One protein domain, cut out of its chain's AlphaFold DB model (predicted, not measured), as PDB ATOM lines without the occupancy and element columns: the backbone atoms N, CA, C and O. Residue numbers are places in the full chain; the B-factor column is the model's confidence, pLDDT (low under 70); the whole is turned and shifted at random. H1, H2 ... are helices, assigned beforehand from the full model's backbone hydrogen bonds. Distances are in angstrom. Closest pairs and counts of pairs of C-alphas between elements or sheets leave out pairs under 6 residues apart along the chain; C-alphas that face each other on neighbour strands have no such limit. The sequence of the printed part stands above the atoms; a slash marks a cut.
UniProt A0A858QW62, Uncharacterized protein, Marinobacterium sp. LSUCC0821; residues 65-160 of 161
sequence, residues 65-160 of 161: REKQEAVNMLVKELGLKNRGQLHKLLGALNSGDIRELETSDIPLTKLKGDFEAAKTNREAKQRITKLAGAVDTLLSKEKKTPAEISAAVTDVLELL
ATOM      1  N   ARG A  65      43.697 -48.683  37.121       68.62
ATOM      2  CA  ARG A  65      44.479 -47.784  36.272       68.62
ATOM      3  C   ARG A  65      44.123 -47.936  34.795       68.62
ATOM      4  O   ARG A  65      43.858 -46.929  34.154       68.62
ATOM      5  N   GLU A  66      43.987 -49.169  34.313       68.06
ATOM      6  CA  GLU A  66      43.565 -49.477  32.936       68.06
ATOM      7  C   GLU A  66      42.154 -48.941  32.640       68.06
ATOM      8  O   GLU A  66      41.941 -48.259  31.640       68.06
ATOM      9  N   LYS A  67      41.197 -49.143  33.563       69.50
ATOM     10  CA  LYS A  67      39.853 -48.545  33.449       69.50
ATOM     11  C   LYS A  67      39.923 -47.015  33.442       69.50
ATOM     12  O   LYS A  67      39.233 -46.369  32.661       69.50
ATOM     13  N   GLN A  68      40.760 -46.422  34.294       74.31
ATOM     14  CA  GLN A  68      40.939 -44.970  34.359       74.31
ATOM     15  C   GLN A  68      41.590 -44.383  33.096       74.31
ATOM     16  O   GLN A  68      41.255 -43.257  32.719       74.31
ATOM     17  N   GLU A  69      42.523 -45.104  32.482       78.12
ATOM     18  CA  GLU A  69      43.203 -44.717  31.243       78.12
ATOM     19  C   GLU A  69      42.258 -44.810  30.046       78.12
ATOM     20  O   GLU A  69      42.154 -43.845  29.293       78.12
ATOM     21  N   ALA A  70      41.474 -45.884  29.943       73.44
ATOM     22  CA  ALA A  70      40.447 -46.036  28.915       73.44
ATOM     23  C   ALA A  70      39.370 -44.937  29.007       73.44
ATOM     24  O   ALA A  70      39.024 -44.292  28.019       73.44
ATOM     25  N   VAL A  71      38.907 -44.633  30.225       74.56
ATOM     26  CA  VAL A  71      37.981 -43.518  30.489       74.56
ATOM     27  C   VAL A  71      38.611 -42.165  30.130       74.56
ATOM     28  O   VAL A  71      37.925 -41.284  29.623       74.56
ATOM     29  N   ASN A  72      39.912 -41.972  30.370       79.75
ATOM     30  CA  ASN A  72      40.610 -40.743  29.974       79.75
ATOM     31  C   ASN A  72      40.759 -40.602  28.462       79.75
ATOM     32  O   ASN A  72      40.681 -39.484  27.960       79.75
ATOM     33  N   MET A  73      41.001 -41.708  27.763       80.00
ATOM     34  CA  MET A  73      41.063 -41.736  26.307       80.00
ATOM     35  C   MET A  73      39.713 -41.318  25.728       80.00
ATOM     36  O   MET A  73      39.664 -40.347  24.987       80.00
ATOM     37  N   LEU A  74      38.614 -41.914  26.204       73.06
ATOM     38  CA  LEU A  74      37.256 -41.510  25.824       73.06
ATOM     39  C   LEU A  74      36.978 -40.025  26.085       73.06
ATOM     40  O   LEU A  74      36.406 -39.351  25.241       73.06
ATOM     41  N   VAL A  75      37.396 -39.488  27.235       75.44
ATOM     42  CA  VAL A  75      37.242 -38.050  27.524       75.44
ATOM     43  C   VAL A  75      37.970 -37.188  26.490       75.44
ATOM     44  O   VAL A  75      37.433 -36.161  26.095       75.44
ATOM     45  N   LYS A  76      39.167 -37.590  26.049       78.19
ATOM     46  CA  LYS A  76      39.952 -36.838  25.062       78.19
ATOM     47  C   LYS A  76      39.396 -36.966  23.646       78.19
ATOM     48  O   LYS A  76      39.180 -35.939  23.016       78.19
ATOM     49  N   GLU A  77      39.156 -38.191  23.186       70.69
ATOM     50  CA  GLU A  77      38.640 -38.477  21.838       70.69
ATOM     51  C   GLU A  77      37.279 -37.808  21.612       70.69
ATOM     52  O   GLU A  77      37.025 -37.223  20.567       70.69
ATOM     53  N   LEU A  78      36.427 -37.794  22.641       67.94
ATOM     54  CA  LEU A  78      35.106 -37.170  22.573       67.94
ATOM     55  C   LEU A  78      35.118 -35.661  22.870       67.94
ATOM     56  O   LEU A  78      34.055 -35.049  22.977       67.94
ATOM     57  N   GLY A  79      36.297 -35.050  23.046       69.00
ATOM     58  CA  GLY A  79      36.431 -33.614  23.318       69.00
ATOM     59  C   GLY A  79      35.773 -33.159  24.627       69.00
ATOM     60  O   GLY A  79      35.350 -32.008  24.754       69.00
ATOM     61  N   LEU A  80      35.649 -34.053  25.611       73.56
ATOM     62  CA  LEU A  80      34.956 -33.791  26.871       73.56
ATOM     63  C   LEU A  80      35.848 -33.018  27.833       73.56
ATOM     64  O   LEU A  80      37.040 -33.287  27.981       73.56
ATOM     65  N   LYS A  81      35.244 -32.101  28.588       73.44
ATOM     66  CA  LYS A  81      35.958 -31.300  29.594       73.44
ATOM     67  C   LYS A  81      36.389 -32.152  30.788       73.44
ATOM     68  O   LYS A  81      37.360 -31.821  31.460       73.44
ATOM     69  N   ASN A  82      35.644 -33.215  31.107       79.81
ATOM     70  CA  ASN A  82      35.955 -34.108  32.223       79.81
ATOM     71  C   ASN A  82      35.229 -35.462  32.138       79.81
ATOM     72  O   ASN A  82      34.259 -35.646  31.405       79.81
ATOM     73  N   ARG A  83      35.662 -36.398  32.995       75.38
ATOM     74  CA  ARG A  83      35.043 -37.725  33.175       75.38
ATOM     75  C   ARG A  83      33.571 -37.663  33.592       75.38
ATOM     76  O   ARG A  83      32.822 -38.582  33.293       75.38
ATOM     77  N   GLY A  84      33.149 -36.603  34.280       75.44
ATOM     78  CA  GLY A  84      31.758 -36.418  34.692       75.44
ATOM     79  C   GLY A  84      30.816 -36.242  33.501       75.44
ATOM     80  O   GLY A  84      29.730 -36.812  33.507       75.44
ATOM     81  N   GLN A  85      31.244 -35.525  32.457       71.62
ATOM     82  CA  GLN A  85      30.490 -35.430  31.202       71.62
ATOM     83  C   GLN A  85      30.401 -36.781  30.495       71.62
ATOM     84  O   GLN A  85      29.324 -37.139  30.035       71.62
ATOM     85  N   LEU A  86      31.483 -37.566  30.495       76.25
ATOM     86  CA  LEU A  86      31.454 -38.926  29.955       76.25
ATOM     87  C   LEU A  86      30.465 -39.810  30.722       76.25
ATOM     88  O   LEU A  86      29.650 -40.486  30.116       76.25
ATOM     89  N   HIS A  87      30.484 -39.775  32.056       75.62
ATOM     90  CA  HIS A  87      29.538 -40.538  32.874       75.62
ATOM     91  C   HIS A  87      28.080 -40.135  32.634       75.62
ATOM     92  O   HIS A  87      27.220 -41.009  32.604       75.62
ATOM     93  N   LYS A  88      27.802 -38.839  32.452       74.12
ATOM     94  CA  LYS A  88      26.463 -38.352  32.092       74.12
ATOM     95  C   LYS A  88      26.056 -38.819  30.700       74.12
ATOM     96  O   LYS A  88      24.962 -39.336  30.551       74.12
ATOM     97  N   LEU A  89      26.956 -38.720  29.720       72.88
ATOM     98  CA  LEU A  89      26.717 -39.209  28.364       72.88
ATOM     99  C   LEU A  89      26.406 -40.711  28.359       72.88
ATOM    100  O   LEU A  89      25.393 -41.136  27.818       72.88
ATOM    101  N   LEU A  90      27.259 -41.513  28.999       75.75
ATOM    102  CA  LEU A  90      27.054 -42.951  29.134       75.75
ATOM    103  C   LEU A  90      25.757 -43.245  29.920       75.75
ATOM    104  O   LEU A  90      25.018 -44.154  29.573       75.75
ATOM    105  N   GLY A  91      25.418 -42.457  30.943       73.44
ATOM    106  CA  GLY A  91      24.153 -42.590  31.677       73.44
ATOM    107  C   GLY A  91      22.910 -42.316  30.818       73.44
ATOM    108  O   GLY A  91      21.964 -43.106  30.845       73.44
ATOM    109  N   ALA A  92      22.939 -41.254  30.015       71.31
ATOM    110  CA  ALA A  92      21.891 -40.902  29.054       71.31
ATOM    111  C   ALA A  92      21.695 -42.011  28.007       71.31
ATOM    112  O   ALA A  92      20.577 -42.415  27.695       71.31
ATOM    113  N   LEU A  93      22.806 -42.577  27.527       69.81
ATOM    114  CA  LEU A  93      22.804 -43.712  26.609       69.81
ATOM    115  C   LEU A  93      22.167 -44.963  27.213       69.81
ATOM    116  O   LEU A  93      21.377 -45.628  26.545       69.81
ATOM    117  N   ASN A  94      22.484 -45.274  28.472       70.12
ATOM    118  CA  ASN A  94      21.921 -46.438  29.155       70.12
ATOM    119  C   ASN A  94      20.417 -46.291  29.418       70.12
ATOM    120  O   ASN A  94      19.658 -47.251  29.328       70.12
ATOM    121  N   SER A  95      19.991 -45.082  29.784       69.38
ATOM    122  CA  SER A  95      18.588 -44.787  30.084       69.38
ATOM    123  C   SER A  95      17.726 -44.652  28.828       69.38
ATOM    124  O   SER A  95      16.501 -44.734  28.916       69.38
ATOM    125  N   GLY A  96      18.352 -44.470  27.659       65.94
ATOM    126  CA  GLY A  96      17.652 -44.168  26.416       65.94
ATOM    127  C   GLY A  96      17.007 -42.782  26.416       65.94
ATOM    128  O   GLY A  96      16.107 -42.535  25.608       65.94
ATOM    129  N   ASP A  97      17.427 -41.890  27.320       67.06
ATOM    130  CA  ASP A  97      16.866 -40.548  27.430       67.06
ATOM    131  C   ASP A  97      17.552 -39.587  26.451       67.06
ATOM    132  O   ASP A  97      18.607 -39.002  26.702       67.06
ATOM    133  N   ILE A  98      16.902 -39.409  25.302       61.44
ATOM    134  CA  ILE A  98      17.344 -38.512  24.231       61.44
ATOM    135  C   ILE A  98      17.438 -37.055  24.718       61.44
ATOM    136  O   ILE A  98      18.258 -36.302  24.199       61.44
ATOM    137  N   ARG A  99      16.678 -36.641  25.745       61.97
ATOM    138  CA  ARG A  99      16.714 -35.253  26.250       61.97
ATOM    139  C   ARG A  99      18.035 -34.911  26.937       61.97
ATOM    140  O   ARG A  99      18.512 -33.778  26.844       61.97
ATOM    141  N   GLU A 100      18.654 -35.887  27.598       61.59
ATOM    142  CA  GLU A 100      19.996 -35.725  28.165       61.59
ATOM    143  C   GLU A 100      21.079 -35.696  27.071       61.59
ATOM    144  O   GLU A 100      22.110 -35.047  27.245       61.59
ATOM    145  N   LEU A 101      20.829 -36.326  25.914       60.31
ATOM    146  CA  LEU A 101      21.703 -36.233  24.737       60.31
ATOM    147  C   LEU A 101      21.560 -34.881  24.018       60.31
ATOM    148  O   LEU A 101      22.551 -34.339  23.543       60.31
ATOM    149  N   GLU A 102      20.354 -34.307  23.969       58.81
ATOM    150  CA  GLU A 102      20.076 -33.010  23.327       58.81
ATOM    151  C   GLU A 102      20.661 -31.808  24.076       58.81
ATOM    152  O   GLU A 102      20.948 -30.780  23.468       58.81
ATOM    153  N   THR A 103      20.832 -31.929  25.390       56.94
ATOM    154  CA  THR A 103      21.410 -30.881  26.248       56.94
ATOM    155  C   THR A 103      22.928 -30.989  26.382       56.94
ATOM    156  O   THR A 103      23.560 -30.160  27.037       56.94
ATOM    157  N   SER A 104      23.519 -32.016  25.775       54.53
ATOM    158  CA  SER A 104      24.947 -32.270  25.824       54.53
ATOM    159  C   SER A 104      25.680 -31.446  24.763       54.53
ATOM    160  O   SER A 104      25.405 -31.577  23.577       54.53
ATOM    161  N   ASP A 105      26.676 -30.653  25.177       54.44
ATOM    162  CA  ASP A 105      27.581 -29.880  24.295       54.44
ATOM    163  C   ASP A 105      28.477 -30.760  23.385       54.44
ATOM    164  O   ASP A 105      29.387 -30.269  22.718       54.44
ATOM    165  N   ILE A 106      28.282 -32.077  23.408       56.16
ATOM    166  CA  ILE A 106      29.068 -33.060  22.667       56.16
ATOM    167  C   ILE A 106      28.442 -33.191  21.270       56.16
ATOM    168  O   ILE A 106      27.214 -33.262  21.175       56.16
ATOM    169  N   PRO A 107      29.225 -33.256  20.179       54.66
ATOM    170  CA  PRO A 107      28.699 -33.495  18.837       54.66
ATOM    171  C   PRO A 107      28.163 -34.934  18.709       54.66
ATOM    172  O   PRO A 107      28.792 -35.817  18.142       54.66
ATOM    173  N   LEU A 108      26.968 -35.169  19.250       63.00
ATOM    174  CA  LEU A 108      26.245 -36.446  19.252       63.00
ATOM    175  C   LEU A 108      25.271 -36.541  18.075       63.00
ATOM    176  O   LEU A 108      24.311 -37.302  18.123       63.00
ATOM    177  N   THR A 109      25.460 -35.744  17.025       61.25
ATOM    178  CA  THR A 109      24.533 -35.662  15.887       61.25
ATOM    179  C   THR A 109      24.339 -37.016  15.204       61.25
ATOM    180  O   THR A 109      23.205 -37.367  14.877       61.25
ATOM    181  N   LYS A 110      25.407 -37.814  15.074       63.06
ATOM    182  CA  LYS A 110      25.335 -39.202  14.587       63.06
ATOM    183  C   LYS A 110      24.567 -40.113  15.535       63.06
ATOM    184  O   LYS A 110      23.652 -40.808  15.112       63.06
ATOM    185  N   LEU A 111      24.860 -40.025  16.828       65.62
ATOM    186  CA  LEU A 111      24.193 -40.815  17.854       65.62
ATOM    187  C   LEU A 111      22.695 -40.491  17.972       65.62
ATOM    188  O   LEU A 111      21.882 -41.396  18.130       65.62
ATOM    189  N   LYS A 112      22.314 -39.213  17.867       67.75
ATOM    190  CA  LYS A 112      20.913 -38.778  17.814       67.75
ATOM    191  C   LYS A 112      20.223 -39.353  16.579       67.75
ATOM    192  O   LYS A 112      19.125 -39.894  16.698       67.75
ATOM    193  N   GLY A 113      20.892 -39.286  15.427       66.62
ATOM    194  CA  GLY A 113      20.431 -39.906  14.187       66.62
ATOM    195  C   GLY A 113      20.194 -41.407  14.346       66.62
ATOM    196  O   GLY A 113      19.122 -41.888  13.994       66.62
ATOM    197  N   ASP A 114      21.132 -42.129  14.958       68.12
ATOM    198  CA  ASP A 114      21.006 -43.565  15.218       68.12
ATOM    199  C   ASP A 114      19.920 -43.886  16.257       68.12
ATOM    200  O   ASP A 114      19.197 -44.870  16.099       68.12
ATOM    201  N   PHE A 115      19.725 -43.052  17.282       71.06
ATOM    202  CA  PHE A 115      18.640 -43.221  18.258       71.06
ATOM    203  C   PHE A 115      17.256 -43.021  17.634       71.06
ATOM    204  O   PHE A 115      16.321 -43.777  17.913       71.06
ATOM    205  N   GLU A 116      17.108 -42.011  16.777       72.50
ATOM    206  CA  GLU A 116      15.870 -41.780  16.034       72.50
ATOM    207  C   GLU A 116      15.638 -42.880  14.992       72.50
ATOM    208  O   GLU A 116      14.535 -43.431  14.908       72.50
ATOM    209  N   ALA A 117      16.689 -43.267  14.266       74.94
ATOM    210  CA  ALA A 117      16.648 -44.330  13.273       74.94
ATOM    211  C   ALA A 117      16.411 -45.708  13.899       74.94
ATOM    212  O   ALA A 117      15.773 -46.539  13.265       74.94
ATOM    213  N   ALA A 118      16.822 -45.976  15.142       72.94
ATOM    214  CA  ALA A 118      16.598 -47.264  15.814       72.94
ATOM    215  C   ALA A 118      15.110 -47.642  15.949       72.94
ATOM    216  O   ALA A 118      14.783 -48.817  16.143       72.94
ATOM    217  N   LYS A 119      14.194 -46.671  15.808       74.31
ATOM    218  CA  LYS A 119      12.743 -46.910  15.775       74.31
ATOM    219  C   LYS A 119      12.281 -47.609  14.493       74.31
ATOM    220  O   LYS A 119      11.268 -48.302  14.520       74.31
ATOM    221  N   THR A 120      13.004 -47.437  13.389       76.50
ATOM    222  CA  THR A 120      12.599 -47.892  12.045       76.50
ATOM    223  C   THR A 120      13.671 -48.718  11.328       76.50
ATOM    224  O   THR A 120      13.347 -49.479  10.420       76.50
ATOM    225  N   ASN A 121      14.932 -48.629  11.752       81.31
ATOM    226  CA  ASN A 121      16.093 -49.276  11.160       81.31
ATOM    227  C   ASN A 121      16.709 -50.294  12.138       81.31
ATOM    228  O   ASN A 121      17.128 -49.972  13.254       81.31
ATOM    229  N   ARG A 122      16.789 -51.550  11.688       81.56
ATOM    230  CA  ARG A 122      17.333 -52.672  12.461       81.56
ATOM    231  C   ARG A 122      18.830 -52.529  12.750       81.56
ATOM    232  O   ARG A 122      19.258 -52.927  13.829       81.56
ATOM    233  N   GLU A 123      19.604 -51.960  11.832       76.62
ATOM    234  CA  GLU A 123      21.039 -51.729  12.034       76.62
ATOM    235  C   GLU A 123      21.277 -50.658  13.093       76.62
ATOM    236  O   GLU A 123      22.107 -50.839  13.978       76.62
ATOM    237  N   ALA A 124      20.505 -49.572  13.050       70.75
ATOM    238  CA  ALA A 124      20.551 -48.535  14.077       70.75
ATOM    239  C   ALA A 124      20.145 -49.107  15.446       70.75
ATOM    240  O   ALA A 124      20.803 -48.867  16.454       70.75
ATOM    241  N   LYS A 125      19.136 -49.986  15.490       76.88
ATOM    242  CA  LYS A 125      18.758 -50.693  16.722       76.88
ATOM    243  C   LYS A 125      19.885 -51.583  17.265       76.88
ATOM    244  O   LYS A 125      20.110 -51.606  18.476       76.88
ATOM    245  N   GLN A 126      20.593 -52.308  16.397       80.19
ATOM    246  CA  GLN A 126      21.748 -53.125  16.791       80.19
ATOM    247  C   GLN A 126      22.885 -52.261  17.341       80.19
ATOM    248  O   GLN A 126      23.431 -52.589  18.391       80.19
ATOM    249  N   ARG A 127      23.174 -51.137  16.684       73.94
ATOM    250  CA  ARG A 127      24.152 -50.136  17.122       73.94
ATOM    251  C   ARG A 127      23.837 -49.577  18.511       73.94
ATOM    252  O   ARG A 127      24.670 -49.682  19.405       73.94
ATOM    253  N   ILE A 128      22.605 -49.117  18.741       74.38
ATOM    254  CA  ILE A 128      22.161 -48.636  20.063       74.38
ATOM    255  C   ILE A 128      22.217 -49.745  21.127       74.38
ATOM    256  O   ILE A 128      22.599 -49.492  22.267       74.38
ATOM    257  N   THR A 129      21.893 -50.991  20.772       77.12
ATOM    258  CA  THR A 129      21.973 -52.124  21.717       77.12
ATOM    259  C   THR A 129      23.419 -52.446  22.095       77.12
ATOM    260  O   THR A 129      23.717 -52.660  23.271       77.12
ATOM    261  N   LYS A 130      24.326 -52.455  21.110       78.06
ATOM    262  CA  LYS A 130      25.767 -52.647  21.318       78.06
ATOM    263  C   LYS A 130      26.311 -51.554  22.240       78.06
ATOM    264  O   LYS A 130      26.996 -51.852  23.216       78.06
ATOM    265  N   LEU A 131      25.888 -50.313  22.005       75.81
ATOM    266  CA  LEU A 131      26.245 -49.168  22.831       75.81
ATOM    267  C   LEU A 131      25.759 -49.292  24.270       75.81
ATOM    268  O   LEU A 131      26.537 -49.061  25.186       75.81
ATOM    269  N   ALA A 132      24.505 -49.691  24.483       73.88
ATOM    270  CA  ALA A 132      23.974 -49.914  25.826       73.88
ATOM    271  C   ALA A 132      24.791 -50.978  26.586       73.88
ATOM    272  O   ALA A 132      25.101 -50.792  27.760       73.88
ATOM    273  N   GLY A 133      25.223 -52.048  25.908       78.19
ATOM    274  CA  GLY A 133      26.098 -53.071  26.496       78.19
ATOM    275  C   GLY A 133      27.512 -52.566  26.818       78.19
ATOM    276  O   GLY A 133      28.066 -52.879  27.879       78.19
ATOM    277  N   ALA A 134      28.092 -51.750  25.939       77.06
ATOM    278  CA  ALA A 134      29.388 -51.112  26.162       77.06
ATOM    279  C   ALA A 134      29.334 -50.122  27.341       77.06
ATOM    280  O   ALA A 134      30.171 -50.147  28.246       77.06
ATOM    281  N   VAL A 135      28.289 -49.303  27.380       75.56
ATOM    282  CA  VAL A 135      27.978 -48.370  28.464       75.56
ATOM    283  C   VAL A 135      27.810 -49.098  29.795       75.56
ATOM    284  O   VAL A 135      28.431 -48.699  30.781       75.56
ATOM    285  N   ASP A 136      27.028 -50.179  29.832       79.25
ATOM    286  CA  ASP A 136      26.846 -50.983  31.042       79.25
ATOM    287  C   ASP A 136      28.185 -51.570  31.511       79.25
ATOM    288  O   ASP A 136      28.535 -51.493  32.685       79.25
ATOM    289  N   THR A 137      29.023 -52.034  30.583       79.50
ATOM    290  CA  THR A 137      30.374 -52.527  30.894       79.50
ATOM    291  C   THR A 137      31.263 -51.441  31.516       79.50
ATOM    292  O   THR A 137      31.977 -51.700  32.493       79.50
ATOM    293  N   LEU A 138      31.202 -50.207  31.013       73.31
ATOM    294  CA  LEU A 138      32.000 -49.087  31.520       73.31
ATOM    295  C   LEU A 138      31.473 -48.545  32.858       73.31
ATOM    296  O   LEU A 138      32.271 -48.235  33.755       73.31
ATOM    297  N   LEU A 139      30.152 -48.471  33.025       73.81
ATOM    298  CA  LEU A 139      29.492 -47.941  34.222       73.81
ATOM    299  C   LEU A 139      29.302 -48.977  35.332       73.81
ATOM    300  O   LEU A 139      29.094 -48.594  36.488       73.81
ATOM    301  N   SER A 140      29.408 -50.269  35.018       77.00
ATOM    302  CA  SER A 140      29.210 -51.332  35.994       77.00
ATOM    303  C   SER A 140      30.187 -51.206  37.164       77.00
ATOM    304  O   SER A 140      31.377 -50.884  37.022       77.00
ATOM    305  N   LYS A 141      29.642 -51.478  38.353       72.19
ATOM    306  CA  LYS A 141      30.391 -51.603  39.608       72.19
ATOM    307  C   LYS A 141      31.131 -52.941  39.692       72.19
ATOM    308  O   LYS A 141      31.974 -53.113  40.572       72.19
ATOM    309  N   GLU A 142      30.819 -53.879  38.801       76.19
ATOM    310  CA  GLU A 142      31.482 -55.172  38.728       76.19
ATOM    311  C   GLU A 142      32.876 -55.065  38.112       76.19
ATOM    312  O   GLU A 142      33.200 -54.166  37.330       76.19
ATOM    313  N   LYS A 143      33.731 -56.023  38.471       70.88
ATOM    314  CA  LYS A 143      35.071 -56.125  37.903       70.88
ATOM    315  C   LYS A 143      34.965 -56.664  36.480       70.88
ATOM    316  O   LYS A 143      34.741 -57.855  36.298       70.88
ATOM    317  N   LYS A 144      35.189 -55.796  35.499       78.56
ATOM    318  CA  LYS A 144      35.371 -56.169  34.094       78.56
ATOM    319  C   LYS A 144      36.850 -56.395  33.790       78.56
ATOM    320  O   LYS A 144      37.734 -55.838  34.453       78.56
ATOM    321  N   THR A 145      37.127 -57.266  32.835       78.94
ATOM    322  CA  THR A 145      38.476 -57.508  32.329       78.94
ATOM    323  C   THR A 145      38.946 -56.330  31.468       78.94
ATOM    324  O   THR A 145      38.121 -55.616  30.898       78.94
ATOM    325  N   PRO A 146      40.264 -56.109  31.333       72.69
ATOM    326  CA  PRO A 146      40.785 -55.039  30.478       72.69
ATOM    327  C   PRO A 146      40.355 -55.178  29.012       72.69
ATOM    328  O   PRO A 146      40.104 -54.175  28.354       72.69
ATOM    329  N   ALA A 147      40.202 -56.413  28.520       75.50
ATOM    330  CA  ALA A 147      39.708 -56.688  27.172       75.50
ATOM    331  C   ALA A 147      38.245 -56.251  26.989       75.50
ATOM    332  O   ALA A 147      37.930 -55.606  25.997       75.50
ATOM    333  N   GLU A 148      37.371 -56.533  27.964       75.88
ATOM    334  CA  GLU A 148      35.972 -56.072  27.944       75.88
ATOM    335  C   GLU A 148      35.876 -54.544  28.016       75.88
ATOM    336  O   GLU A 148      35.059 -53.945  27.326       75.88
ATOM    337  N   ILE A 149      36.731 -53.903  28.820       71.38
ATOM    338  CA  ILE A 149      36.784 -52.437  28.917       71.38
ATOM    339  C   ILE A 149      37.253 -51.833  27.591       71.38
ATOM    340  O   ILE A 149      36.647 -50.876  27.122       71.38
ATOM    341  N   SER A 150      38.304 -52.393  26.986       72.25
ATOM    342  CA  SER A 150      38.831 -51.939  25.697       72.25
ATOM    343  C   SER A 150      37.790 -52.082  24.585       72.25
ATOM    344  O   SER A 150      37.519 -51.116  23.882       72.25
ATOM    345  N   ALA A 151      37.130 -53.243  24.492       78.25
ATOM    346  CA  ALA A 151      36.055 -53.471  23.527       78.25
ATOM    347  C   ALA A 151      34.893 -52.485  23.721       78.25
ATOM    348  O   ALA A 151      34.431 -51.887  22.758       78.25
ATOM    349  N   ALA A 152      34.477 -52.242  24.968       77.38
ATOM    350  CA  ALA A 152      33.432 -51.270  25.266       77.38
ATOM    351  C   ALA A 152      33.836 -49.826  24.910       77.38
ATOM    352  O   ALA A 152      33.000 -49.044  24.470       77.38
ATOM    353  N   VAL A 153      35.107 -49.457  25.082       74.81
ATOM    354  CA  VAL A 153      35.623 -48.153  24.638       74.81
ATOM    355  C   VAL A 153      35.587 -48.038  23.119       74.81
ATOM    356  O   VAL A 153      35.086 -47.037  22.614       74.81
ATOM    357  N   THR A 154      36.048 -49.060  22.396       79.44
ATOM    358  CA  THR A 154      35.986 -49.096  20.930       79.44
ATOM    359  C   THR A 154      34.550 -48.997  20.427       79.44
ATOM    360  O   THR A 154      34.272 -48.185  19.555       79.44
ATOM    361  N   ASP A 155      33.621 -49.743  21.026       79.38
ATOM    362  CA  ASP A 155      32.206 -49.726  20.644       79.38
ATOM    363  C   ASP A 155      31.555 -48.347  20.843       79.38
ATOM    364  O   ASP A 155      30.692 -47.949  20.060       79.38
ATOM    365  N   VAL A 156      31.962 -47.606  21.881       75.50
ATOM    366  CA  VAL A 156      31.518 -46.221  22.101       75.50
ATOM    367  C   VAL A 156      32.119 -45.283  21.051       75.50
ATOM    368  O   VAL A 156      31.409 -44.407  20.564       75.50
ATOM    369  N   LEU A 157      33.393 -45.456  20.686       73.44
ATOM    370  CA  LEU A 157      34.070 -44.613  19.695       73.44
ATOM    371  C   LEU A 157      33.550 -44.847  18.268       73.44
ATOM    372  O   LEU A 157      33.236 -43.876  17.590       73.44
ATOM    373  N   GLU A 158      33.363 -46.101  17.846       74.88
ATOM    374  CA  GLU A 158      32.844 -46.467  16.511       74.88
ATOM    375  C   GLU A 158      31.478 -45.841  16.199       74.88
ATOM    376  O   GLU A 158      31.130 -45.628  15.041       74.88
ATOM    377  N   LEU A 159      30.669 -45.589  17.227       67.25
ATOM    378  CA  LEU A 159      29.336 -45.006  17.077       67.25
ATOM    379  C   LEU A 159      29.328 -43.480  17.111       67.25
ATOM    380  O   LEU A 159      28.311 -42.861  16.788       67.25
ATOM    381  N   LEU A 160      30.434 -42.883  17.541       63.38
ATOM    382  CA  LEU A 160      30.601 -41.440  17.649       63.38
ATOM    383  C   LEU A 160      31.461 -40.874  16.508       63.38
ATOM    384  O   LEU A 160      31.341 -39.680  16.231       63.38
TER     385      LEU A 160
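What this domain is: This is residues 65 to 160 of the 161 residues of an uncharacterized protein of Marinobacterium sp. LSUCC0821 (UniProt A0A858QW62). Two helices, H2 and H5, pack on each other at a steep angle in the middle of this domain, with the side-by-side pair H1 and H6 toward one end of the long axis and the short helices H3 and H4 toward the other. H6 folds back from H5 as a helical hairpin, while H1 reaches H2 at nearly a right angle. The printed part has 96 residues with six named helices, H1 to H6 in order along the chain, and no named strand; its class is all helix. It is compact, with a radius of gyration of the C-alphas of 12.7 A, and only just elongated, spanning 39 by 26 by 20 A.

Where its parts are: H1, residues 65 to 77, begins at C-alpha 65 (44.479, -47.784, 36.272) and is 18.1 A long. H2, residues 83 to 95, is 18.2 A long. H3 is residues 98 to 102, and H4 is residues 109 to 117, 12.0 A long. H5, residues 122 to 139, is the longest at 25.4 A and begins at C-alpha 122 (17.333, -52.672, 12.461). H6, residues 146 to 158, is 18.2 A long and ends at C-alpha 158 (32.844, -46.467, 16.511).

How they stand to each other: H2 and H5 are the hubs, touching three helices each. They touch each other at a steep tilt of 48 degrees, opposite ways, with H5 residues 131 to 139 alone; the closest C-alphas, of Asn 94 and Ala 132, are 5.2 A apart. H5 and H6 form a helical hairpin at a steep tilt of 43 degrees, closest at the C-alphas of Ala 134 and Ala 152, 4.1 A. H6 touches H1 at a shallow tilt of 8 degrees, the same way, with the C-alphas of Glu 66 and Pro 146 closest at 6.7 A. H1 touches H2 with residues 71 to 75 alone, about perpendicular at 86 degrees; the closest C-alphas are those of Val 75 and Arg 83, 6.1 A. H3 touches H2, with the C-alphas of Ala 92 and Glu 100 closest at 5.6 A. H3 and H4 only just touch, with 3 pairs of C-alphas within 8 A, the closest being Ile 98 and Lys 112 at 7.3 A. H4 touches H5 at a steep tilt of 60 degrees, opposite ways, with the C-alphas of Asp 114 and Ala 124 closest at 5.1 A. The helix packing is mostly crossed, the helices standing at large angles to each other: leaving out the pairs with the five-residue H3, 1 of the 5 pairs of helices that touch is at a shallow tilt. H1 and H5 are only just apart, closest at 8.1 A; H2 and H6 are apart. In H1 to H6, every O i to N i+4 pair is within hydrogen-bond range.

The domain as a whole: The two farthest C-alphas, of Arg 65 and Thr 120, are 40.0 A apart. The printed part has no cut and no long link. The mean pLDDT of the printed part is 72.0; the model is under 70 at 28 residues, among them residues 95 to 114.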